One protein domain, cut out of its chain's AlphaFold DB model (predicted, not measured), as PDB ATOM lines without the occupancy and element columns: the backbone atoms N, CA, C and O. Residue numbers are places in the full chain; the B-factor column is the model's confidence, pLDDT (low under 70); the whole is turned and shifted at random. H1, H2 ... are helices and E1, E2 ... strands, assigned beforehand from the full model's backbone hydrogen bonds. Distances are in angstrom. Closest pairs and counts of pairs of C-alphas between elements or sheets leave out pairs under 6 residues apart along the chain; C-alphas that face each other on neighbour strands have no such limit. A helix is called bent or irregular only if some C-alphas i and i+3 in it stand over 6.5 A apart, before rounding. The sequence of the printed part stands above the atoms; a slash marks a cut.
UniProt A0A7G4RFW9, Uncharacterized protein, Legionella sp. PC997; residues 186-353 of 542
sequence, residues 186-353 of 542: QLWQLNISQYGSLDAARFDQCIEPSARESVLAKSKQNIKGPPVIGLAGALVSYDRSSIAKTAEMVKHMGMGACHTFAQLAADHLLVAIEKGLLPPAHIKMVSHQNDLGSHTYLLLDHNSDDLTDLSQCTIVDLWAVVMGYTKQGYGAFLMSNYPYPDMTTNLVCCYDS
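AT A GLANCE: This is residues 186 to 353 of the 542 residues of an uncharacterized protein of Legionella sp. PC997 (UniProt A0A7G4RFW9). A small, strongly twisted wall of four strands has one long helix, H4, lying along one face, and a second helix, H3, crosses H4 at a steep angle. Long loops and four short or irregular helices fill out the rest, with H2 set far from the sheet. The printed part has 168 residues, in the order H1 H2 H3 H4 E1 E2 E3 H5 H6 E4; the sheet runs E3 E2 E1 E4, antiparallel throughout. The class is mixed, though under half of the residues are in named elements. The whole is compact, with a radius of gyration of the C-alphas of 14.6 A and spans of 40 by 31 by 29 A.

HOW THE PARTS SIT: E1, residues 283 to 288, E2, residues 296 to 300, and E3, residues 314 to 316, form a meander, each strand the antiparallel neighbour of the one before, with hairpins E1 and E2, and E2 and E3. N 286 and O 297 are 2.9 A apart, and N 316 and O 298 are 2.8 A apart, both within hydrogen-bond range. E4, residues 347 to 352, is an edge strand beside E1, with N 285 and O 351 at 2.8 A. H4, residues 258 to 274, is on the sheet at a height of 9.0 A, over E2 and only just over E1, with 3 C-alphas there; it runs along the strands, at 9 degrees to E2 on the local plane. H4 is the hub, touching three helices. H3, residues 240 to 253, touches it at a steep tilt of 67 degrees, only just short of about perpendicular, opposite ways; the closest C-alphas, of Ala 247 and Leu 264, are 4.1 A apart. H1, residues 186 to 189, touches residues 265 to 272 of H4, and H5, residues 318 to 322, touches residues 258 to 265; the closest C-alphas are those of Gln 186 and Leu 269, 7.4 A, and of Cys 258 and Trp 319, 5.3 A. H5 only grazes the sheet, as does H6, residues 341 to 344. H2, residues 209 to 218, is close to H5 but not clearly touching, with the C-alphas of Val 215 and Val 322 at 7.0 A. Each O i to N i+4 pair is within hydrogen-bond range in H3, H4 and H5, and 4 of 6 in H2; H1 and H6 are too short for such a pair.

IN THESE COORDINATES: H4 measures 24.5 A from C-alpha 258 at (-10.741, -137.445, -40.685) to C-alpha 274, H3 20.2 A, E1 16.3 A and H2 14.9 A. H2 is irregular: C-alphas 210 and 213 are 8.1 A apart. H1 begins at C-alpha 186, (-8.895, -122.986, -28.631), and E4 ends at C-alpha 352, (-25.548, -127.716, -38.626).

THE WHOLE: The C-alphas farthest apart, of Asn 222 and Ser 304, are 41.4 A apart. The printed part has no cut; the links H1 to H2, H2 to H3, E2 to E3 and H5 to H6 are long. Mean pLDDT of the printed part is 84.8, with residues 222 to 237, 289 to 293 and 328 to 329 under 70.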
ATOM      1  N   GLN A 186      -8.079-121.836 -29.049       94.25
ATOM      2  CA  GLN A 186      -8.895-122.986 -28.631       94.25
ATOM      3  C   GLN A 186      -8.423-124.272 -29.318       94.25
ATOM      4  O   GLN A 186      -8.141-125.264 -28.654       94.25
ATOM      5  N   LEU A 187      -8.226-124.242 -30.638       94.44
ATOM      6  CA  LEU A 187      -7.761-125.415 -31.381       94.44
ATOM      7  C   LEU A 187      -6.379-125.892 -30.910       94.44
ATOM      8  O   LEU A 187      -6.157-127.092 -30.750       94.44
ATOM      9  N   TRP A 188      -5.468-124.969 -30.598       91.06
ATOM     10  CA  TRP A 188      -4.147-125.294 -30.066       91.06
ATOM     11  C   TRP A 188      -4.209-126.016 -28.709       91.06
ATOM     12  O   TRP A 188      -3.429-126.941 -28.471       91.06
ATOM     13  N   GLN A 189      -5.170-125.673 -27.840       91.62
ATOM     14  CA  GLN A 189      -5.348-126.320 -26.529       91.62
ATOM     15  C   GLN A 189      -5.698-127.810 -26.625       91.62
ATOM     16  O   GLN A 189      -5.454-128.554 -25.673       91.62
ATOM     17  N   LEU A 190      -6.221-128.274 -27.764       91.81
ATOM     18  CA  LEU A 190      -6.466-129.698 -28.004       91.81
ATOM     19  C   LEU A 190      -5.172-130.511 -28.175       91.81
ATOM     20  O   LEU A 190      -5.212-131.738 -28.076       91.81
ATOM     21  N   ASN A 191      -4.033-129.849 -28.417       90.88
ATOM     22  CA  ASN A 191      -2.719-130.475 -28.596       90.88
ATOM     23  C   ASN A 191      -2.716-131.584 -29.671       90.88
ATOM     24  O   ASN A 191      -2.075-132.629 -29.534       90.88
ATOM     25  N   ILE A 192      -3.457-131.347 -30.758       91.44
ATOM     26  CA  ILE A 192      -3.731-132.320 -31.829       91.44
ATOM     27  C   ILE A 192      -2.468-132.787 -32.549       91.44
ATOM     28  O   ILE A 192      -2.415-133.911 -33.035       91.44
ATOM     29  N   SER A 193      -1.404-131.984 -32.547       87.81
ATOM     30  CA  SER A 193      -0.114-132.373 -33.127       87.81
ATOM     31  C   SER A 193       0.497-133.624 -32.480       87.81
ATOM     32  O   SER A 193       1.381-134.240 -33.075       87.81
ATOM     33  N   GLN A 194       0.048-134.026 -31.286       89.44
ATOM     34  CA  GLN A 194       0.483-135.259 -30.620       89.44
ATOM     35  C   GLN A 194      -0.334-136.496 -31.016       89.44
ATOM     36  O   GLN A 194       0.066-137.608 -30.679       89.44
ATOM     37  N   TYR A 195      -1.458-136.318 -31.709       92.19
ATOM     38  CA  TYR A 195      -2.383-137.396 -32.038       92.19
ATOM     39  C   TYR A 195      -1.915-138.154 -33.288       92.19
ATOM     40  O   TYR A 195      -1.150-137.635 -34.102       92.19
ATOM     41  N   GLY A 196      -2.375-139.397 -33.441       91.31
ATOM     42  CA  GLY A 196      -2.179-140.207 -34.648       91.31
ATOM     43  C   GLY A 196      -3.439-140.289 -35.511       91.31
ATOM     44  O   GLY A 196      -4.548-140.388 -34.990       91.31
ATOM     45  N   SER A 197      -3.280-140.297 -36.835       91.00
ATOM     46  CA  SER A 197      -4.384-140.562 -37.765       91.00
ATOM     47  C   SER A 197      -4.401-142.046 -38.154       91.00
ATOM     48  O   SER A 197      -3.392-142.595 -38.587       91.00
ATOM     49  N   LEU A 198      -5.548-142.703 -37.990       87.31
ATOM     50  CA  LEU A 198      -5.783-144.106 -38.349       87.31
ATOM     51  C   LEU A 198      -5.851-144.315 -39.869       87.31
ATOM     52  O   LEU A 198      -5.595-145.415 -40.355       87.31
ATOM     53  N   ASP A 199      -6.200-143.268 -40.613       85.69
ATOM     54  CA  ASP A 199      -6.360-143.260 -42.066       85.69
ATOM     55  C   ASP A 199      -5.153-142.669 -42.819       85.69
ATOM     56  O   ASP A 199      -5.133-142.713 -44.047       85.69
ATOM     57  N   ALA A 200      -4.106-142.222 -42.115       87.19
ATOM     58  CA  ALA A 200      -2.926-141.587 -42.709       87.19
ATOM     59  C   ALA A 200      -2.283-142.428 -43.821       87.19
ATOM     60  O   ALA A 200      -1.986-141.919 -44.893       87.19
ATOM     61  N   ALA A 201      -2.117-143.738 -43.605       83.38
ATOM     62  CA  ALA A 201      -1.507-144.623 -44.601       83.38
ATOM     63  C   ALA A 201      -2.362-144.801 -45.871       83.38
ATOM     64  O   ALA A 201      -1.827-145.146 -46.921       83.38
ATOM     65  N   ARG A 202      -3.683-144.593 -45.777       81.50
ATOM     66  CA  ARG A 202      -4.602-144.645 -46.923       81.50
ATOM     67  C   ARG A 202      -4.585-143.339 -47.720       81.50
ATOM     68  O   ARG A 202      -4.822-143.377 -48.922       81.50
ATOM     69  N   PHE A 203      -4.302-142.222 -47.057       84.19
ATOM     70  CA  PHE A 203      -4.242-140.882 -47.640       84.19
ATOM     71  C   PHE A 203      -2.820-140.317 -47.573       84.19
ATOM     72  O   PHE A 203      -2.600-139.194 -47.128       84.19
ATOM     73  N   ASP A 204      -1.837-141.111 -48.003       85.25
ATOM     74  CA  ASP A 204      -0.416-140.749 -47.948       85.25
ATOM     75  C   ASP A 204      -0.102-139.472 -48.745       85.25
ATOM     76  O   ASP A 204       0.738-138.668 -48.346       85.25
ATOM     77  N   GLN A 205      -0.842-139.238 -49.833       85.44
ATOM     78  CA  GLN A 205      -0.764-138.026 -50.647       85.44
ATOM     79  C   GLN A 205      -1.200-136.753 -49.904       85.44
ATOM     80  O   GLN A 205      -0.858-135.655 -50.328       85.44
ATOM     81  N   CYS A 206      -1.948-136.890 -48.807       90.50
ATOM     82  CA  CYS A 206      -2.425-135.778 -47.986       90.50
ATOM     83  C   CYS A 206      -1.498-135.486 -46.797       90.50
ATOM     84  O   CYS A 206      -1.828-134.634 -45.971       90.50
ATOM     85  N   ILE A 207      -0.381-136.203 -46.654       92.81
ATOM     86  CA  ILE A 207       0.581-135.977 -45.573       92.81
ATOM     87  C   ILE A 207       1.548-134.866 -45.977       92.81
ATOM     88  O   ILE A 207       2.095-134.883 -47.080       92.81
ATOM     89  N   GLU A 208       1.825-133.932 -45.062       93.06
ATOM     90  CA  GLU A 208       2.847-132.914 -45.290       93.06
ATOM     91  C   GLU A 208       4.195-133.608 -45.587       93.06
ATOM     92  O   GLU A 208       4.698-134.356 -44.736       93.06
ATOM     93  N   PRO A 209       4.833-133.357 -46.749       92.12
ATOM     94  CA  PRO A 209       6.019-134.104 -47.165       92.12
ATOM     95  C   PRO A 209       7.154-134.086 -46.135       92.12
ATOM     96  O   PRO A 209       7.840-135.090 -45.947       92.12
ATOM     97  N   SER A 210       7.325-132.962 -45.429       93.06
ATOM     98  CA  SER A 210       8.374-132.791 -44.418       93.06
ATOM     99  C   SER A 210       8.106-133.562 -43.115       93.06
ATOM    100  O   SER A 210       9.044-133.906 -42.397       93.06
ATOM    101  N   ALA A 211       6.839-133.882 -42.826       92.12
ATOM    102  CA  ALA A 211       6.409-134.556 -41.604       92.12
ATOM    103  C   ALA A 211       6.091-136.045 -41.813       92.12
ATOM    104  O   ALA A 211       5.771-136.739 -40.841       92.12
ATOM    105  N   ARG A 212       6.201-136.555 -43.049       93.56
ATOM    106  CA  ARG A 212       5.667-137.859 -43.465       93.56
ATOM    107  C   ARG A 212       6.043-139.028 -42.564       93.56
ATOM    108  O   ARG A 212       5.172-139.773 -42.117       93.56
ATOM    109  N   GLU A 213       7.325-139.179 -42.253       92.62
ATOM    110  CA  GLU A 213       7.795-140.260 -41.378       92.62
ATOM    111  C   GLU A 213       7.190-140.167 -39.975       92.62
ATOM    112  O   GLU A 213       6.758-141.172 -39.410       92.62
ATOM    113  N   SER A 214       7.105-138.953 -39.427       93.50
ATOM    114  CA  SER A 214       6.562-138.723 -38.088       93.50
ATOM    115  C   SER A 214       5.058-139.006 -38.013       93.50
ATOM    116  O   SER A 214       4.596-139.599 -37.037       93.50
ATOM    117  N   VAL A 215       4.300-138.653 -39.058       93.50
ATOM    118  CA  VAL A 215       2.852-138.900 -39.155       93.50
ATOM    119  C   VAL A 215       2.575-140.400 -39.250       93.50
ATOM    120  O   VAL A 215       1.794-140.938 -38.461       93.50
ATOM    121  N   LEU A 216       3.286-141.110 -40.131       91.56
ATOM    122  CA  LEU A 216       3.155-142.565 -40.289       91.56
ATOM    123  C   LEU A 216       3.664-143.358 -39.076       91.56
ATOM    124  O   LEU A 216       3.256-144.499 -38.859       91.56
ATOM    125  N   ALA A 217       4.578-142.795 -38.285       90.56
ATOM    126  CA  ALA A 217       4.977-143.387 -37.013       90.56
ATOM    127  C   ALA A 217       3.866-143.237 -35.961       90.56
ATOM    128  O   ALA A 217       3.549-144.202 -35.263       90.56
ATOM    129  N   LYS A 218       3.232-142.059 -35.874       90.31
ATOM    130  CA  LYS A 218       2.097-141.806 -34.969       90.31
ATOM    131  C   LYS A 218       0.876-142.662 -35.308       90.31
ATOM    132  O   LYS A 218       0.226-143.158 -34.395       90.31
ATOM    133  N   SER A 219       0.609-142.917 -36.591       85.75
ATOM    134  CA  SER A 219      -0.507-143.775 -37.027       85.75
ATOM    135  C   SER A 219      -0.379-145.241 -36.587       85.75
ATOM    136  O   SER A 219      -1.363-145.975 -36.606       85.75
ATOM    137  N   LYS A 220       0.827-145.681 -36.202       83.75
ATOM    138  CA  LYS A 220       1.138-147.055 -35.768       83.75
ATOM    139  C   LYS A 220       1.252-147.203 -34.249       83.75
ATOM    140  O   LYS A 220       1.609-148.279 -33.774       83.75
ATOM    141  N   GLN A 221       1.022-146.135 -33.485       78.31
ATOM    142  CA  GLN A 221       1.119-146.195 -32.029       78.31
ATOM    143  C   GLN A 221       0.036-147.106 -31.438       78.31
ATOM    144  O   GLN A 221      -1.063-147.234 -31.974       78.31
ATOM    145  N   ASN A 222       0.357-147.751 -30.314       67.75
ATOM    146  CA  ASN A 222      -0.593-148.607 -29.615       67.75
ATOM    147  C   ASN A 222      -1.764-147.773 -29.088       67.75
ATOM    148  O   ASN A 222      -1.573-146.861 -28.279       67.75
ATOM    149  N   ILE A 223      -2.967-148.139 -29.518       68.00
ATOM    150  CA  ILE A 223      -4.224-147.531 -29.093       68.00
ATOM    151  C   ILE A 223      -4.383-147.687 -27.575       68.00
ATOM    152  O   ILE A 223      -4.315-148.799 -27.045       68.00
ATOM    153  N   LYS A 224      -4.624-146.576 -26.873       62.25
ATOM    154  CA  LYS A 224      -4.969-146.572 -25.445       62.25
ATOM    155  C   LYS A 224      -6.482-146.383 -25.292       62.25
ATOM    156  O   LYS A 224      -7.014-145.367 -25.711       62.25
ATOM    157  N   GLY A 225      -7.172-147.343 -24.678       60.09
ATOM    158  CA  GLY A 225      -8.600-147.228 -24.347       60.09
ATOM    159  C   GLY A 225      -9.574-147.838 -25.367       60.09
ATOM    160  O   GLY A 225      -9.145-148.544 -26.282       60.09
ATOM    161  N   PRO A 226     -10.895-147.663 -25.160       58.19
ATOM    162  CA  PRO A 226     -11.922-148.328 -25.959       58.19
ATOM    163  C   PRO A 226     -11.902-147.820 -27.409       58.19
ATOM    164  O   PRO A 226     -11.710-146.625 -27.613       58.19
ATOM    165  N   PRO A 227     -12.116-148.689 -28.414       61.06
ATOM    166  CA  PRO A 227     -12.067-148.291 -29.821       61.06
ATOM    167  C   PRO A 227     -13.125-147.225 -30.145       61.06
ATOM    168  O   PRO A 227     -14.267-147.337 -29.692       61.06
ATOM    169  N   VAL A 228     -12.770-146.225 -30.966       58.47
ATOM    170  CA  VAL A 228     -13.727-145.214 -31.448       58.47
ATOM    171  C   VAL A 228     -14.855-145.909 -32.219       58.47
ATOM    172  O   VAL A 228     -14.609-146.674 -33.154       58.47
ATOM    173  N   ILE A 229     -16.105-145.636 -31.843       50.62
ATOM    174  CA  ILE A 229     -17.284-146.087 -32.593       50.62
ATOM    175  C   ILE A 229     -17.368-145.277 -33.895       50.62
ATOM    176  O   ILE A 229     -17.214-144.061 -33.880       50.62
ATOM    177  N   GLY A 230     -17.633-145.933 -35.029       48.38
ATOM    178  CA  GLY A 230     -17.845-145.235 -36.303       48.38
ATOM    179  C   GLY A 230     -16.614-145.109 -37.202       48.38
ATOM    180  O   GLY A 230     -16.595-144.250 -38.071       48.38
ATOM    181  N   LEU A 231     -15.617-145.994 -37.097       51.00
ATOM    182  CA  LEU A 231     -14.496-146.090 -38.059       51.00
ATOM    183  C   LEU A 231     -14.917-146.450 -39.510       51.00
ATOM    184  O   LEU A 231     -14.063-146.663 -40.364       51.00
ATOM    185  N   ALA A 232     -16.222-146.544 -39.794       46.69
ATOM    186  CA  ALA A 232     -16.788-146.919 -41.091       46.69
ATOM    187  C   ALA A 232     -16.885-145.761 -42.109       46.69
ATOM    188  O   ALA A 232     -17.247-146.011 -43.256       46.69
ATOM    189  N   GLY A 233     -16.530-144.531 -41.718       54.44
ATOM    190  CA  GLY A 233     -16.562-143.339 -42.572       54.44
ATOM    191  C   GLY A 233     -17.493-142.250 -42.036       54.44
ATOM    192  O   GLY A 233     -18.078-142.398 -40.959       54.44
ATOM    193  N   ALA A 234     -17.608-141.147 -42.778       57.25
ATOM    194  CA  ALA A 234     -18.503-140.047 -42.434       57.25
ATOM    195  C   ALA A 234     -19.978-140.500 -42.440       57.25
ATOM    196  O   ALA A 234     -20.394-141.264 -43.312       57.25
ATOM    197  N   LEU A 235     -20.769-140.037 -41.469       57.88
ATOM    198  CA  LEU A 235     -22.214-140.263 -41.420       57.88
ATOM    199  C   LEU A 235     -22.942-139.177 -42.216       57.88
ATOM    200  O   LEU A 235     -22.475-138.045 -42.322       57.88
ATOM    201  N   VAL A 236     -24.126-139.520 -42.726       56.09
ATOM    202  CA  VAL A 236     -25.002-138.598 -43.473       56.09
ATOM    203  C   VAL A 236     -25.502-137.449 -42.592       56.09
ATOM    204  O   VAL A 236     -25.754-136.350 -43.076       56.09
ATOM    205  N   SER A 237     -25.659-137.694 -41.292       69.19
ATOM    206  CA  SER A 237     -26.032-136.684 -40.308       69.19
ATOM    207  C   SER A 237     -25.448-137.068 -38.952       69.19
ATOM    208  O   SER A 237     -25.442-138.248 -38.601       69.19
ATOM    209  N   TYR A 238     -25.016-136.079 -38.179       76.50
ATOM    210  CA  TYR A 238     -24.615-136.232 -36.786       76.50
ATOM    211  C   TYR A 238     -25.578-135.471 -35.875       76.50
ATOM    212  O   TYR A 238     -26.071-134.406 -36.239       76.50
ATOM    213  N   ASP A 239     -25.822-135.998 -34.677       81.31
ATOM    214  CA  ASP A 239     -26.477-135.270 -33.588       81.31
ATOM    215  C   ASP A 239     -25.447-134.824 -32.531       81.31
ATOM    216  O   ASP A 239     -24.352-135.387 -32.420       81.31
ATOM    217  N   ARG A 240     -25.796-133.826 -31.711       84.38
ATOM    218  CA  ARG A 240     -24.888-133.256 -30.698       84.38
ATOM    219  C   ARG A 240     -24.352-134.291 -29.699       84.38
ATOM    220  O   ARG A 240     -23.194-134.186 -29.292       84.38
ATOM    221  N   SER A 241     -25.155-135.281 -29.303       84.31
ATOM    222  CA  SER A 241     -24.753-136.317 -28.345       84.31
ATOM    223  C   SER A 241     -23.764-137.302 -28.970       84.31
ATOM    224  O   SER A 241     -22.779-137.671 -28.326       84.31
ATOM    225  N   SER A 242     -23.976-137.680 -30.233       84.62
ATOM    226  CA  SER A 242     -23.047-138.517 -31.000       84.62
ATOM    227  C   SER A 242     -21.684-137.836 -31.184       84.62
ATOM    228  O   SER A 242     -20.654-138.458 -30.924       84.62
ATOM    229  N   ILE A 243     -21.675-136.535 -31.508       89.62
ATOM    230  CA  ILE A 243     -20.467-135.706 -31.634       89.62
ATOM    231  C   ILE A 243     -19.673-135.692 -30.323       89.62
ATOM    232  O   ILE A 243     -18.480-135.996 -30.324       89.62
ATOM    233  N   ALA A 244     -20.331-135.393 -29.197       91.00
ATOM    234  CA  ALA A 244     -19.679-135.329 -27.887       91.00
ATOM    235  C   ALA A 244     -19.065-136.680 -27.476       91.00
ATOM    236  O   ALA A 244     -17.921-136.737 -27.020       91.00
ATOM    237  N   LYS A 245     -19.791-137.781 -27.703       88.69
ATOM    238  CA  LYS A 245     -19.317-139.137 -27.397       88.69
ATOM    239  C   LYS A 245     -18.087-139.515 -28.226       88.69
ATOM    240  O   LYS A 245     -17.117-140.034 -27.674       88.69
ATOM    241  N   THR A 246     -18.097-139.246 -29.533       88.81
ATOM    242  CA  THR A 246     -16.931-139.497 -30.396       88.81
ATOM    243  C   THR A 246     -15.744-138.629 -29.985       88.81
ATOM    244  O   THR A 246     -14.625-139.130 -29.891       88.81
ATOM    245  N   ALA A 247     -15.974-137.347 -29.687       92.75
ATOM    246  CA  ALA A 247     -14.927-136.432 -29.248       92.75
ATOM    247  C   ALA A 247     -14.227-136.915 -27.966       92.75
ATOM    248  O   ALA A 247     -13.000-136.851 -27.875       92.75
ATOM    249  N   GLU A 248     -14.980-137.431 -26.990       91.62
ATOM    250  CA  GLU A 248     -14.426-138.019 -25.766       91.62
ATOM    251  C   GLU A 248     -13.539-139.241 -26.064       91.62
ATOM    252  O   GLU A 248     -12.425-139.340 -25.543       91.62
ATOM    253  N   MET A 249     -13.983-140.128 -26.960       88.19
ATOM    254  CA  MET A 249     -13.208-141.304 -27.374       88.19
ATOM    255  C   MET A 249     -11.899-140.917 -28.065       88.19
ATOM    256  O   MET A 249     -10.846-141.445 -27.709       88.19
ATOM    257  N   VAL A 250     -11.937-139.965 -29.006       90.62
ATOM    258  CA  VAL A 250     -10.732-139.486 -29.707       90.62
ATOM    259  C   VAL A 250      -9.749-138.846 -28.721       90.62
ATOM    260  O   VAL A 250      -8.561-139.166 -28.766       90.62
ATOM    261  N   LYS A 251     -10.229-138.001 -27.790       91.62
ATOM    262  CA  LYS A 251      -9.398-137.398 -26.725       91.62
ATOM    263  C   LYS A 251      -8.701-138.464 -25.880       91.62
ATOM    264  O   LYS A 251      -7.526-138.321 -25.561       91.62
ATOM    265  N   HIS A 252      -9.417-139.527 -25.517       89.31
ATOM    266  CA  HIS A 252      -8.867-140.595 -24.687       89.31
ATOM    267  C   HIS A 252      -7.859-141.471 -25.446       89.31
ATOM    268  O   HIS A 252      -6.814-141.828 -24.900       89.31
ATOM    269  N   MET A 253      -8.150-141.785 -26.711       87.25
ATOM    270  CA  MET A 253      -7.283-142.617 -27.545       87.25
ATOM    271  C   MET A 253      -6.029-141.903 -28.034       87.25
ATOM    272  O   MET A 253      -5.037-142.570 -28.332       87.25
ATOM    273  N   GLY A 254      -6.063-140.573 -28.154       89.94
ATOM    274  CA  GLY A 254      -5.005-139.825 -28.833       89.94
ATOM    275  C   GLY A 254      -4.927-140.153 -30.328       89.94
ATOM    276  O   GLY A 254      -3.892-139.947 -30.957       89.94
ATOM    277  N   MET A 255      -5.993-140.722 -30.898       88.44
ATOM    278  CA  MET A 255      -6.040-141.183 -32.281       88.44
ATOM    279  C   MET A 255      -7.448-141.065 -32.862       88.44
ATOM    280  O   MET A 255      -8.436-141.218 -32.146       88.44
ATOM    281  N   GLY A 256      -7.531-140.851 -34.172       88.50
ATOM    282  CA  GLY A 256      -8.793-140.746 -34.903       88.50
ATOM    283  C   GLY A 256      -8.605-140.869 -36.413       88.50
ATOM    284  O   GLY A 256      -7.502-141.087 -36.896       88.50
ATOM    285  N   ALA A 257      -9.689-140.742 -37.162       87.75
ATOM    286  CA  ALA A 257      -9.731-140.552 -38.612       87.75
ATOM    287  C   ALA A 257     -10.331-139.174 -38.944       87.75
ATOM    288  O   ALA A 257     -10.889-138.525 -38.047       87.75
ATOM    289  N   CYS A 258     -10.253-138.747 -40.207       87.69
ATOM    290  CA  CYS A 258     -10.741-137.445 -40.685       87.69
ATOM    291  C   CYS A 258     -12.092-137.011 -40.073       87.69
ATOM    292  O   CYS A 258     -12.175-135.987 -39.391       87.69
ATOM    293  N   HIS A 259     -13.131-137.844 -40.179       86.81
ATOM    294  CA  HIS A 259     -14.478-137.550 -39.667       86.81
ATOM    295  C   HIS A 259     -14.604-137.527 -38.144       86.81
ATOM    296  O   HIS A 259     -15.460-136.834 -37.595       86.81
ATOM    297  N   THR A 260     -13.765-138.267 -37.425       90.25
ATOM    298  CA  THR A 260     -13.769-138.242 -35.953       90.25
ATOM    299  C   THR A 260     -13.028-137.021 -35.408       90.25
ATOM    300  O   THR A 260     -13.415-136.484 -34.373       90.25
ATOM    301  N   PHE A 261     -12.015-136.527 -36.129       94.50
ATOM    302  CA  PHE A 261     -11.346-135.272 -35.793       94.50
ATOM    303  C   PHE A 261     -12.247-134.060 -36.042       94.50
ATOM    304  O   PHE A 261     -12.240-133.137 -35.231       94.50
ATOM    305  N   ALA A 262     -13.086-134.090 -37.082       94.75
ATOM    306  CA  ALA A 262     -14.124-133.077 -37.277       94.75
ATOM    307  C   ALA A 262     -15.131-133.048 -36.112       94.75
ATOM    308  O   ALA A 262     -15.438-131.981 -35.587       94.75
ATOM    309  N   GLN A 263     -15.583-134.214 -35.632       94.06
ATOM    310  CA  GLN A 263     -16.454-134.298 -34.449       94.06
ATOM    311  C   GLN A 263     -15.757-133.791 -33.177       94.06
ATOM    312  O   GLN A 263     -16.369-133.076 -32.385       94.06
ATOM    313  N   LEU A 264     -14.467-134.099 -32.994       95.81
ATOM    314  CA  LEU A 264     -13.664-133.556 -31.896       95.81
ATOM    315  C   LEU A 264     -13.596-132.023 -31.938       95.81
ATOM    316  O   LEU A 264     -13.811-131.372 -30.913       95.81
ATOM    317  N   ALA A 265     -13.322-131.455 -33.113       96.81
ATOM    318  CA  ALA A 265     -13.309-130.011 -33.314       96.81
ATOM    319  C   ALA A 265     -14.679-129.403 -32.995       96.81
ATOM    320  O   ALA A 265     -14.761-128.436 -32.240       96.81
ATOM    321  N   ALA A 266     -15.754-130.005 -33.515       96.44
ATOM    322  CA  ALA A 266     -17.110-129.504 -33.341       96.44
ATOM    323  C   ALA A 266     -17.486-129.478 -31.861       96.44
ATOM    324  O   ALA A 266     -17.927-128.447 -31.362       96.44
ATOM    325  N   ASP A 267     -17.243-130.578 -31.140       96.81
ATOM    326  CA  ASP A 267     -17.505-130.638 -29.706       96.81
ATOM    327  C   ASP A 267     -16.749-129.558 -28.934       96.81
ATOM    328  O   ASP A 267     -17.341-128.819 -28.145       96.81
ATOM    329  N   HIS A 268     -15.445-129.449 -29.189       97.25
ATOM    330  CA  HIS A 268     -14.585-128.513 -28.484       97.25
ATOM    331  C   HIS A 268     -15.015-127.058 -28.694       97.25
ATOM    332  O   HIS A 268     -15.127-126.306 -27.725       97.25
ATOM    333  N   LEU A 269     -15.299-126.677 -29.942       96.69
ATOM    334  CA  LEU A 269     -15.693-125.317 -30.288       96.69
ATOM    335  C   LEU A 269     -17.098-124.978 -29.788       96.69
ATOM    336  O   LEU A 269     -17.286-123.905 -29.221       96.69
ATOM    337  N   LEU A 270     -18.062-125.896 -29.910       95.44
ATOM    338  CA  LEU A 270     -19.411-125.697 -29.369       95.44
ATOM    339  C   LEU A 270     -19.364-125.482 -27.849       95.44
ATOM    340  O   LEU A 270     -19.949-124.526 -27.348       95.44
ATOM    341  N   VAL A 271     -18.583-126.287 -27.116       96.06
ATOM    342  CA  VAL A 271     -18.382-126.098 -25.668       96.06
ATOM    343  C   VAL A 271     -17.687-124.765 -25.356       96.06
ATOM    344  O   VAL A 271     -18.014-124.117 -24.360       96.06
ATOM    345  N   ALA A 272     -16.721-124.333 -26.172       95.56
ATOM    346  CA  ALA A 272     -16.049-123.047 -25.990       95.56
ATOM    347  C   ALA A 272     -17.005-121.858 -26.204       95.56
ATOM    348  O   ALA A 272     -16.939-120.885 -25.448       95.56
ATOM    349  N   ILE A 273     -17.922-121.953 -27.171       93.75
ATOM    350  CA  ILE A 273     -18.988-120.968 -27.410       93.75
ATOM    351  C   ILE A 273     -19.981-120.955 -26.240       93.75
ATOM    352  O   ILE A 273     -20.254-119.894 -25.683       93.75
ATOM    353  N   GLU A 274     -20.463-122.124 -25.804       93.69
ATOM    354  CA  GLU A 274     -21.380-122.269 -24.659       93.69
ATOM    355  C   GLU A 274     -20.795-121.663 -23.368       93.69
ATOM    356  O   GLU A 274     -21.507-121.049 -22.575       93.69
ATOM    357  N   LYS A 275     -19.475-121.787 -23.170       94.75
ATOM    358  CA  LYS A 275     -18.742-121.207 -22.030       94.75
ATOM    359  C   LYS A 275     -18.368-119.731 -22.210       94.75
ATOM    360  O   LYS A 275     -17.761-119.152 -21.310       94.75
ATOM    361  N   GLY A 276     -18.683-119.123 -23.353       90.44
ATOM    362  CA  GLY A 276     -18.349-117.732 -23.667       90.44
ATOM    363  C   GLY A 276     -16.854-117.459 -23.882       90.44
ATOM    364  O   GLY A 276     -16.432-116.303 -23.797       90.44
ATOM    365  N   LEU A 277     -16.054-118.503 -24.136       90.75
ATOM    366  CA  LEU A 277     -14.630-118.395 -24.483       90.75
ATOM    367  C   LEU A 277     -14.437-117.965 -25.944       90.75
ATOM    368  O   LEU A 277     -13.468-117.277 -26.264       90.75
ATOM    369  N   LEU A 278     -15.382-118.338 -26.808       91.94
ATOM    370  CA  LEU A 278     -15.510-117.859 -28.181       91.94
ATOM    371  C   LEU A 278     -16.807-117.051 -28.343       91.94
ATOM    372  O   LEU A 278     -17.765-117.283 -27.596       91.94
ATOM    373  N   PRO A 279     -16.855-116.088 -29.281       88.00
ATOM    374  CA  PRO A 279     -18.111-115.449 -29.656       88.00
ATOM    375  C   PRO A 279     -19.091-116.483 -30.244       88.00
ATOM    376  O   PRO A 279     -18.653-117.523 -30.741       88.00
ATOM    377  N   PRO A 280     -20.410-116.218 -30.218       88.81
ATOM    378  CA  PRO A 280     -21.372-117.034 -30.948       88.81
ATOM    379  C   PRO A 280     -20.995-117.109 -32.428       88.81
ATOM    380  O   PRO A 280     -20.851-116.074 -33.074       88.81
ATOM    381  N   ALA A 281     -20.851-118.327 -32.939       88.19
ATOM    382  CA  ALA A 281     -20.492-118.608 -34.321       88.19
ATOM    383  C   ALA A 281     -21.350-119.760 -34.845       88.19
ATOM    384  O   ALA A 281     -21.751-120.651 -34.089       88.19
ATOM    385  N   HIS A 282     -21.633-119.741 -36.144       89.88
ATOM    386  CA  HIS A 282     -22.289-120.860 -36.813       89.88
ATOM    387  C   HIS A 282     -21.248-121.940 -37.109       89.88
ATOM    388  O   HIS A 282     -20.245-121.649 -37.752       89.88
ATOM    389  N   ILE A 283     -21.477-123.174 -36.657       93.75
ATOM    390  CA  ILE A 283     -20.636-124.326 -36.988       93.75
ATOM    391  C   ILE A 283     -21.429-125.289 -37.875       93.75
ATOM    392  O   ILE A 283     -22.388-125.914 -37.413       93.75
ATOM    393  N   LYS A 284     -20.982-125.454 -39.122       94.00
ATOM    394  CA  LYS A 284     -21.401-126.551 -40.000       94.00
ATOM    395  C   LYS A 284     -20.300-127.599 -40.066       94.00
ATOM    396  O   LYS A 284     -19.133-127.254 -40.192       94.00
ATOM    397  N   MET A 285     -20.655-128.875 -39.998       93.31
ATOM    398  CA  MET A 285     -19.767-129.977 -40.368       93.31
ATOM    399  C   MET A 285     -20.125-130.392 -41.783       93.31
ATOM    400  O   MET A 285     -21.295-130.648 -42.077       93.31
ATOM    401  N   VAL A 286     -19.128-130.447 -42.653       90.94
ATOM    402  CA  VAL A 286     -19.307-130.801 -44.058       90.94
ATOM    403  C   VAL A 286     -18.410-131.967 -44.411       90.94
ATOM    404  O   VAL A 286     -17.323-132.118 -43.852       90.94
ATOM    405  N   SER A 287     -18.864-132.794 -45.347       87.31
ATOM    406  CA  SER A 287     -18.062-133.864 -45.912       87.31
ATOM    407  C   SER A 287     -17.994-133.755 -47.426       87.31
ATOM    408  O   SER A 287     -19.017-133.600 -48.093       87.31
ATOM    409  N   HIS A 288     -16.779-133.856 -47.953       81.12
ATOM    410  CA  HIS A 288     -16.517-134.015 -49.373       81.12
ATOM    411  C   HIS A 288     -16.963-135.404 -49.838       81.12
ATOM    412  O   HIS A 288     -16.599-136.406 -49.215       81.12
ATOM    413  N   GLN A 289     -17.720-135.470 -50.934       68.62
ATOM    414  CA  GLN A 289     -18.103-136.724 -51.582       68.62
ATOM    415  C   GLN A 289     -17.470-136.822 -52.973       68.62
ATOM    416  O   GLN A 289     -17.910-136.149 -53.896       68.62
ATOM    417  N   ASN A 290     -16.468-137.693 -53.119       59.66
ATOM    418  CA  ASN A 290     -15.958-138.181 -54.405       59.66
ATOM    419  C   ASN A 290     -15.449-139.626 -54.274       59.66
ATOM    420  O   ASN A 290     -15.201-140.130 -53.173       59.66
ATOM    421  N   ASP A 291     -15.212-140.261 -55.425       44.97
ATOM    422  CA  ASP A 291     -14.724-141.640 -55.576       44.97
ATOM    423  C   ASP A 291     -13.370-141.925 -54.884       44.97
ATOM    424  O   ASP A 291     -13.030-143.080 -54.622       44.97
ATOM    425  N   LEU A 292     -12.597-140.883 -54.550       40.81
ATOM    426  CA  LEU A 292     -11.287-140.979 -53.886       40.81
ATOM    427  C   LEU A 292     -11.379-141.184 -52.359       40.81
ATOM    428  O   LEU A 292     -10.394-141.573 -51.726       40.81
ATOM    429  N   GLY A 293     -12.560-140.983 -51.763       54.41
ATOM    430  CA  GLY A 293     -12.809-141.077 -50.323       54.41
ATOM    431  C   GLY A 293     -13.468-139.817 -49.756       54.41
ATOM    432  O   GLY A 293     -13.382-138.741 -50.335       54.41
ATOM    433  N   SER A 294     -14.141-139.957 -48.611       72.50
ATOM    434  CA  SER A 294     -14.791-138.837 -47.927       72.50
ATOM    435  C   SER A 294     -13.845-138.182 -46.924       72.50
ATOM    436  O   SER A 294     -13.367-138.867 -46.019       72.50
ATOM    437  N   HIS A 295     -13.636-136.871 -47.032       86.50
ATOM    438  CA  HIS A 295     -13.010-136.057 -45.982       86.50
ATOM    439  C   HIS A 295     -14.081-135.235 -45.269       86.50
ATOM    440  O   HIS A 295     -15.096-134.904 -45.877       86.50
ATOM    441  N   THR A 296     -13.913-134.947 -43.981       90.81
ATOM    442  CA  THR A 296     -14.877-134.171 -43.183       90.81
ATOM    443  C   THR A 296     -14.143-133.117 -42.370       90.81
ATOM    444  O   THR A 296     -13.136-133.421 -41.733       90.81
ATOM    445  N   TYR A 297     -14.680-131.905 -42.349       94.94
ATOM    446  CA  TYR A 297     -14.150-130.762 -41.606       94.94
ATOM    447  C   TYR A 297     -15.293-129.806 -41.246       94.94
ATOM    448  O   TYR A 297     -16.462-130.082 -41.537       94.94
ATOM    449  N   LEU A 298     -14.982-128.704 -40.564       97.06
ATOM    450  CA  LEU A 298     -15.980-127.701 -40.198       97.06
ATOM    451  C   LEU A 298     -15.867-126.447 -41.052       97.06
ATOM    452  O   LEU A 298     -14.768-126.028 -41.407       97.06
ATOM    453  N   LEU A 299     -17.007-125.812 -41.284       96.12
ATOM    454  CA  LEU A 299     -17.116-124.442 -41.752       96.12
ATOM    455  C   LEU A 299     -17.638-123.586 -40.599       96.12
ATOM    456  O   LEU A 299     -18.706-123.861 -40.045       96.12
ATOM    457  N   LEU A 300     -16.879-122.557 -40.239       94.56
ATOM    458  CA  LEU A 300     -17.268-121.559 -39.250       94.56
ATOM    459  C   LEU A 300     -17.773-120.297 -39.944       94.56
ATOM    460  O   LEU A 300     -17.185-119.845 -40.928       94.56
ATOM    461  N   ASP A 301     -18.854-119.737 -39.405       86.94
ATOM    462  CA  ASP A 301     -19.539-118.528 -39.887       86.94
ATOM    463  C   ASP A 301     -20.075-118.629 -41.331       86.94
ATOM    464  O   ASP A 301     -20.507-117.641 -41.928       86.94
ATOM    465  N   HIS A 302     -20.147-119.849 -41.873       88.19
ATOM    466  CA  HIS A 302     -20.795-120.133 -43.147       88.19
ATOM    467  C   HIS A 302     -22.320-120.192 -42.981       88.19
ATOM    468  O   HIS A 302     -22.896-121.229 -42.650       88.19
ATOM    469  N   ASN A 303     -22.989-119.068 -43.235       79.25
ATOM    470  CA  ASN A 303     -24.434-118.920 -43.025       79.25
ATOM    471  C   ASN A 303     -25.302-119.304 -44.235       79.25
ATOM    472  O   ASN A 303     -26.526-119.234 -44.149       79.25
ATOM    473  N   SER A 304     -24.690-119.705 -45.351       77.00
ATOM    474  CA  SER A 304     -25.401-120.163 -46.549       77.00
ATOM    475  C   SER A 304     -25.645-121.674 -46.508       77.00
ATOM    476  O   SER A 304     -24.882-122.416 -45.886       77.00
ATOM    477  N   ASP A 305     -26.686-122.154 -47.181       71.06
ATOM    478  CA  ASP A 305     -26.847-123.585 -47.494       71.06
ATOM    479  C   ASP A 305     -26.127-123.975 -48.792       71.06
ATOM    480  O   ASP A 305     -25.902-125.155 -49.052       71.06
ATOM    481  N   ASP A 306     -25.730-122.982 -49.591       77.44
ATOM    482  CA  ASP A 306     -24.862-123.171 -50.747       77.44
ATOM    483  C   ASP A 306     -23.418-123.371 -50.281       77.44
ATOM    484  O   ASP A 306     -22.771-122.421 -49.854       77.44
ATOM    485  N   LEU A 307     -22.935-124.611 -50.355       82.31
ATOM    486  CA  LEU A 307     -21.572-124.993 -49.978       82.31
ATOM    487  C   LEU A 307     -20.550-124.799 -51.112       82.31
ATOM    488  O   LEU A 307     -19.434-125.303 -51.008       82.31
ATOM    489  N   THR A 308     -20.919-124.131 -52.212       78.94
ATOM    490  CA  THR A 308     -19.986-123.832 -53.312       78.94
ATOM    491  C   THR A 308     -19.198-122.541 -53.095       78.94
ATOM    492  O   THR A 308     -18.114-122.394 -53.658       78.94
ATOM    493  N   ASP A 309     -19.696-121.626 -52.256       81.56
ATOM    494  CA  ASP A 309     -19.010-120.383 -51.903       81.56
ATOM    495  C   ASP A 309     -18.475-120.431 -50.469       81.56
ATOM    496  O   ASP A 309     -19.181-120.179 -49.495       81.56
ATOM    497  N   LEU A 310     -17.179-120.704 -50.351       85.75
ATOM    498  CA  LEU A 310     -16.464-120.741 -49.075       85.75
ATOM    499  C   LEU A 310     -15.650-119.462 -48.814       85.75
ATOM    500  O   LEU A 310     -14.832-119.420 -47.895       85.75
ATOM    501  N   SER A 311     -15.842-118.409 -49.616       79.94
ATOM    502  CA  SER A 311     -14.937-117.252 -49.674       79.94
ATOM    503  C   SER A 311     -14.896-116.390 -48.408       79.94
ATOM    504  O   SER A 311     -13.957-115.615 -48.243       79.94
ATOM    505  N   GLN A 312     -15.888-116.499 -47.520       83.62
ATOM    506  CA  GLN A 312     -15.992-115.727 -46.272       83.62
ATOM    507  C   GLN A 312     -16.180-116.622 -45.038       83.62
ATOM    508  O   GLN A 312     -16.728-116.185 -44.027       83.62
ATOM    509  N   CYS A 313     -15.751-117.884 -45.112       90.31
ATOM    510  CA  CYS A 313     -15.813-118.811 -43.985       90.31
ATOM    511  C   CYS A 313     -14.416-119.238 -43.526       90.31
ATOM    512  O   CYS A 313     -13.448-119.192 -44.289       90.31
ATOM    513  N   THR A 314     -14.322-119.672 -42.271       94.75
ATOM    514  CA  THR A 314     -13.109-120.310 -41.751       94.75
ATOM    515  C   THR A 314     -13.283-121.821 -41.808       94.75
ATOM    516  O   THR A 314     -14.215-122.365 -41.213       94.75
ATOM    517  N   ILE A 315     -12.370-122.506 -42.487       96.06
ATOM    518  CA  ILE A 315     -12.304-123.966 -42.508       96.06
ATOM    519  C   ILE A 315     -11.588-124.420 -41.239       96.06
ATOM    520  O   ILE A 315     -10.467-123.987 -40.973       96.06
ATOM    521  N   VAL A 316     -12.212-125.298 -40.455       97.31
ATOM    522  CA  VAL A 316     -11.562-125.935 -39.305       97.31
ATOM    523  C   VAL A 316     -11.351-127.416 -39.567       97.31
ATOM    524  O   VAL A 316     -12.304-128.195 -39.630       97.31
ATOM    525  N   ASP A 317     -10.087-127.809 -39.664       96.44
ATOM    526  CA  ASP A 317      -9.663-129.162 -39.995       96.44
ATOM    527  C   ASP A 317      -8.505-129.615 -39.095       96.44
ATOM    528  O   ASP A 317      -7.328-129.326 -39.319       96.44
ATOM    529  N   LEU A 318      -8.852-130.364 -38.048       95.75
ATOM    530  CA  LEU A 318      -7.867-130.949 -37.142       95.75
ATOM    531  C   LEU A 318      -7.103-132.114 -37.777       95.75
ATOM    532  O   LEU A 318      -5.981-132.395 -37.359       95.75
ATOM    533  N   TRP A 319      -7.673-132.786 -38.779       95.00
ATOM    534  CA  TRP A 319      -6.988-133.881 -39.457       95.00
ATOM    535  C   TRP A 319      -5.791-133.358 -40.249       95.00
ATOM    536  O   TRP A 319      -4.714-133.933 -40.125       95.00
ATOM    537  N   ALA A 320      -5.910-132.206 -40.918       95.25
ATOM    538  CA  ALA A 320      -4.776-131.532 -41.559       95.25
ATOM    539  C   ALA A 320      -3.582-131.330 -40.600       95.25
ATOM    540  O   ALA A 320      -2.429-131.589 -40.951       95.25
ATOM    541  N   VAL A 321      -3.852-130.941 -39.348       95.19
ATOM    542  CA  VAL A 321      -2.820-130.767 -38.308       95.19
ATOM    543  C   VAL A 321      -2.154-132.098 -37.954       95.19
ATOM    544  O   VAL A 321      -0.929-132.162 -37.835       95.19
ATOM    545  N   VAL A 322      -2.941-133.170 -37.809       94.19
ATOM    546  CA  VAL A 322      -2.424-134.531 -37.564       94.19
ATOM    547  C   VAL A 322      -1.588-135.032 -38.741       94.19
ATOM    548  O   VAL A 322      -0.586-135.714 -38.535       94.19
ATOM    549  N   MET A 323      -1.964-134.648 -39.961       94.25
ATOM    550  CA  MET A 323      -1.259-134.965 -41.203       94.25
ATOM    551  C   MET A 323      -0.007-134.097 -41.431       94.25
ATOM    552  O   MET A 323       0.683-134.273 -42.432       94.25
ATOM    553  N   GLY A 324       0.336-133.207 -40.493       92.31
ATOM    554  CA  GLY A 324       1.610-132.479 -40.457       92.31
ATOM    555  C   GLY A 324       1.491-130.962 -40.603       92.31
ATOM    556  O   GLY A 324       2.369-130.253 -40.115       92.31
ATOM    557  N   TYR A 325       0.377-130.447 -41.137       91.56
ATOM    558  CA  TYR A 325       0.151-129.025 -41.456       91.56
ATOM    559  C   TYR A 325      -0.072-128.145 -40.208       91.56
ATOM    560  O   TYR A 325      -1.119-127.546 -39.981       91.56
ATOM    561  N   THR A 326       0.942-128.090 -39.348       81.00
ATOM    562  CA  THR A 326       0.922-127.452 -38.022       81.00
ATOM    563  C   THR A 326       1.257-125.964 -38.061       81.00
ATOM    564  O   THR A 326       0.953-125.245 -37.113       81.00
ATOM    565  N   LYS A 327       1.893-125.492 -39.138       72.88
ATOM    566  CA  LYS A 327       2.367-124.104 -39.273       72.88
ATOM    567  C   LYS A 327       1.302-123.156 -39.831       72.88
ATOM    568  O   LYS A 327       1.464-121.946 -39.726       72.88
ATOM    569  N   GLN A 328       0.229-123.690 -40.412       69.81
ATOM    570  CA  GLN A 328      -0.849-122.922 -41.033       69.81
ATOM    571  C   GLN A 328      -2.080-122.847 -40.104       69.81
ATOM    572  O   GLN A 328      -3.065-123.539 -40.318       69.81
ATOM    573  N   GLY A 329      -2.022-122.039 -39.038       66.81
ATOM    574  CA  GLY A 329      -3.212-121.705 -38.227       66.81
ATOM    575  C   GLY A 329      -3.719-122.795 -37.268       66.81
ATOM    576  O   GLY A 329      -4.849-122.719 -36.798       66.81
ATOM    577  N   TYR A 330      -2.906-123.818 -36.961       81.12
ATOM    578  CA  TYR A 330      -3.231-124.899 -36.008       81.12
ATOM    579  C   TYR A 330      -4.615-125.544 -36.210       81.12
ATOM    580  O   TYR A 330      -5.269-125.954 -35.250       81.12
ATOM    581  N   GLY A 331      -5.041-125.666 -37.466       89.88
ATOM    582  CA  GLY A 331      -6.317-126.271 -37.828       89.88
ATOM    583  C   GLY A 331      -7.389-125.273 -38.240       89.88
ATOM    584  O   GLY A 331      -8.442-125.729 -38.654       89.88
ATOM    585  N   ALA A 332      -7.151-123.959 -38.151       94.69
ATOM    586  CA  ALA A 332      -8.001-122.926 -38.741       94.69
ATOM    587  C   ALA A 332      -7.382-122.398 -40.045       94.69
ATOM    588  O   ALA A 332      -6.248-121.917 -40.066       94.69
ATOM    589  N   PHE A 333      -8.148-122.456 -41.129       94.00
ATOM    590  CA  PHE A 333      -7.703-122.128 -42.476       94.00
ATOM    591  C   PHE A 333      -8.692-121.195 -43.176       94.00
ATOM    592  O   PHE A 333      -9.897-121.215 -42.925       94.00
ATOM    593  N   LEU A 334      -8.164-120.396 -44.093       92.31
ATOM    594  CA  LEU A 334      -8.907-119.772 -45.178       92.31
ATOM    595  C   LEU A 334      -8.745-120.633 -46.433       92.31
ATOM    596  O   LEU A 334      -7.799-121.411 -46.543       92.31
ATOM    597  N   MET A 335      -9.600-120.429 -47.434       89.00
ATOM    598  CA  MET A 335      -9.441-121.086 -48.740       89.00
ATOM    599  C   MET A 335      -8.034-120.900 -49.333       89.00
ATOM    600  O   MET A 335      -7.480-121.822 -49.916       89.00
ATOM    601  N   SER A 336      -7.417-119.731 -49.125       86.00
ATOM    602  CA  SER A 336      -6.089-119.377 -49.652       86.00
ATOM    603  C   SER A 336      -4.907-120.109 -49.003       86.00
ATOM    604  O   SER A 336      -3.772-119.962 -49.465       86.00
ATOM    605  N   ASN A 337      -5.119-120.821 -47.893       88.19
ATOM    606  CA  ASN A 337      -4.057-121.538 -47.183       88.19
ATOM    607  C   ASN A 337      -4.460-122.939 -46.713       88.19
ATOM    608  O   ASN A 337      -3.701-123.571 -45.973       88.19
ATOM    609  N   TYR A 338      -5.635-123.415 -47.124       92.06
ATOM    610  CA  TYR A 338      -6.096-124.756 -46.812       92.06
ATOM    611  C   TYR A 338      -5.283-125.784 -47.617       92.06
ATOM    612  O   TYR A 338      -5.181-125.654 -48.836       92.06
ATOM    613  N   PRO A 339      -4.684-126.808 -46.978       90.06
ATOM    614  CA  PRO A 339      -3.772-127.728 -47.660       90.06
ATOM    615  C   PRO A 339      -4.446-128.696 -48.638       90.06
ATOM    616  O   PRO A 339      -3.739-129.354 -49.399       90.06
ATOM    617  N   TYR A 340      -5.779-128.801 -48.624       88.88
ATOM    618  CA  TYR A 340      -6.539-129.741 -49.452       88.88
ATOM    619  C   TYR A 340      -7.571-129.013 -50.332       88.88
ATOM    620  O   TYR A 340      -8.774-129.212 -50.146       88.88
ATOM    621  N   PRO A 341      -7.141-128.159 -51.282       83.06
ATOM    622  CA  PRO A 341      -8.052-127.357 -52.101       83.06
ATOM    623  C   PRO A 341      -9.077-128.216 -52.857       83.06
ATOM    624  O   PRO A 341     -10.258-127.876 -52.878       83.06
ATOM    625  N   ASP A 342      -8.692-129.394 -53.349       79.38
ATOM    626  CA  ASP A 342      -9.601-130.306 -54.062       79.38
ATOM    627  C   ASP A 342     -10.753-130.833 -53.185       79.38
ATOM    628  O   ASP A 342     -11.814-131.207 -53.685       79.38
ATOM    629  N   MET A 343     -10.579-130.821 -51.859       85.62
ATOM    630  CA  MET A 343     -11.584-131.262 -50.884       85.62
ATOM    631  C   MET A 343     -12.532-130.134 -50.453       85.62
ATOM    632  O   MET A 343     -13.309-130.307 -49.513       85.62
ATOM    633  N   THR A 344     -12.485-128.978 -51.119       85.25
ATOM    634  CA  THR A 344     -13.375-127.825 -50.873       85.25
ATOM    635  C   THR A 344     -14.594-127.781 -51.795       85.25
ATOM    636  O   THR A 344     -15.444-126.906 -51.674       85.25
ATOM    637  N   THR A 345     -14.716-128.759 -52.691       80.06
ATOM    638  CA  THR A 345     -15.836-128.904 -53.630       80.06
ATOM    639  C   THR A 345     -16.675-130.140 -53.296       80.06
ATOM    640  O   THR A 345     -16.294-130.933 -52.435       80.06
ATOM    641  N   ASN A 346     -17.833-130.324 -53.943       79.69
ATOM    642  CA  ASN A 346     -18.718-131.489 -53.746       79.69
ATOM    643  C   ASN A 346     -19.055-131.764 -52.269       79.69
ATOM    644  O   ASN A 346     -19.008-132.901 -51.790       79.69
ATOM    645  N   LEU A 347     -19.343-130.693 -51.532       82.25
ATOM    646  CA  LEU A 347     -19.581-130.752 -50.098       82.25
ATOM    647  C   LEU A 347     -21.038-131.073 -49.784       82.25
ATOM    648  O   LEU A 347     -21.962-130.560 -50.414       82.25
ATOM    649  N   VAL A 348     -21.229-131.878 -48.746       84.31
ATOM    650  CA  VAL A 348     -22.531-132.179 -48.151       84.31
ATOM    651  C   VAL A 348     -22.490-131.815 -46.673       84.31
ATOM    652  O   VAL A 348     -21.567-132.206 -45.961       84.31
ATOM    653  N   CYS A 349     -23.493-131.079 -46.195       85.44
ATOM    654  CA  CYS A 349     -23.628-130.753 -44.777       85.44
ATOM    655  C   CYS A 349     -24.097-131.986 -43.991       85.44
ATOM    656  O   CYS A 349     -25.173-132.521 -44.258       85.44
ATOM    657  N   CYS A 350     -23.302-132.423 -43.015       83.50
ATOM    658  CA  CYS A 350     -23.607-133.552 -42.135       83.50
ATOM    659  C   CYS A 350     -23.917-133.126 -40.688       83.50
ATOM    660  O   CYS A 350     -24.384-133.938 -39.893       83.50
ATOM    661  N   TYR A 351     -23.715-131.860 -40.325       88.94
ATOM    662  CA  TYR A 351     -24.220-131.272 -39.082       88.94
ATOM    663  C   TYR A 351     -24.308-129.756 -39.222       88.94
ATOM    664  O   TYR A 351     -23.424-129.141 -39.809       88.94
ATOM    665  N   ASP A 352     -25.332-129.158 -38.630       89.50
ATOM    666  CA  ASP A 352     -25.548-127.716 -38.626       89.50
ATOM    667  C   ASP A 352     -25.993-127.299 -37.220       89.50
ATOM    668  O   ASP A 352     -27.008-127.777 -36.711       89.50
ATOM    669  N   SER A 353     -25.212-126.436 -36.564       87.75
ATOM    670  CA  SER A 353     -25.480-126.012 -35.186       87.75
ATOM    671  C   SER A 353     -26.714-125.117 -35.031       87.75
ATOM    672  O   SER A 353     -27.156-124.896 -33.906       87.75
TER     673      SER A 353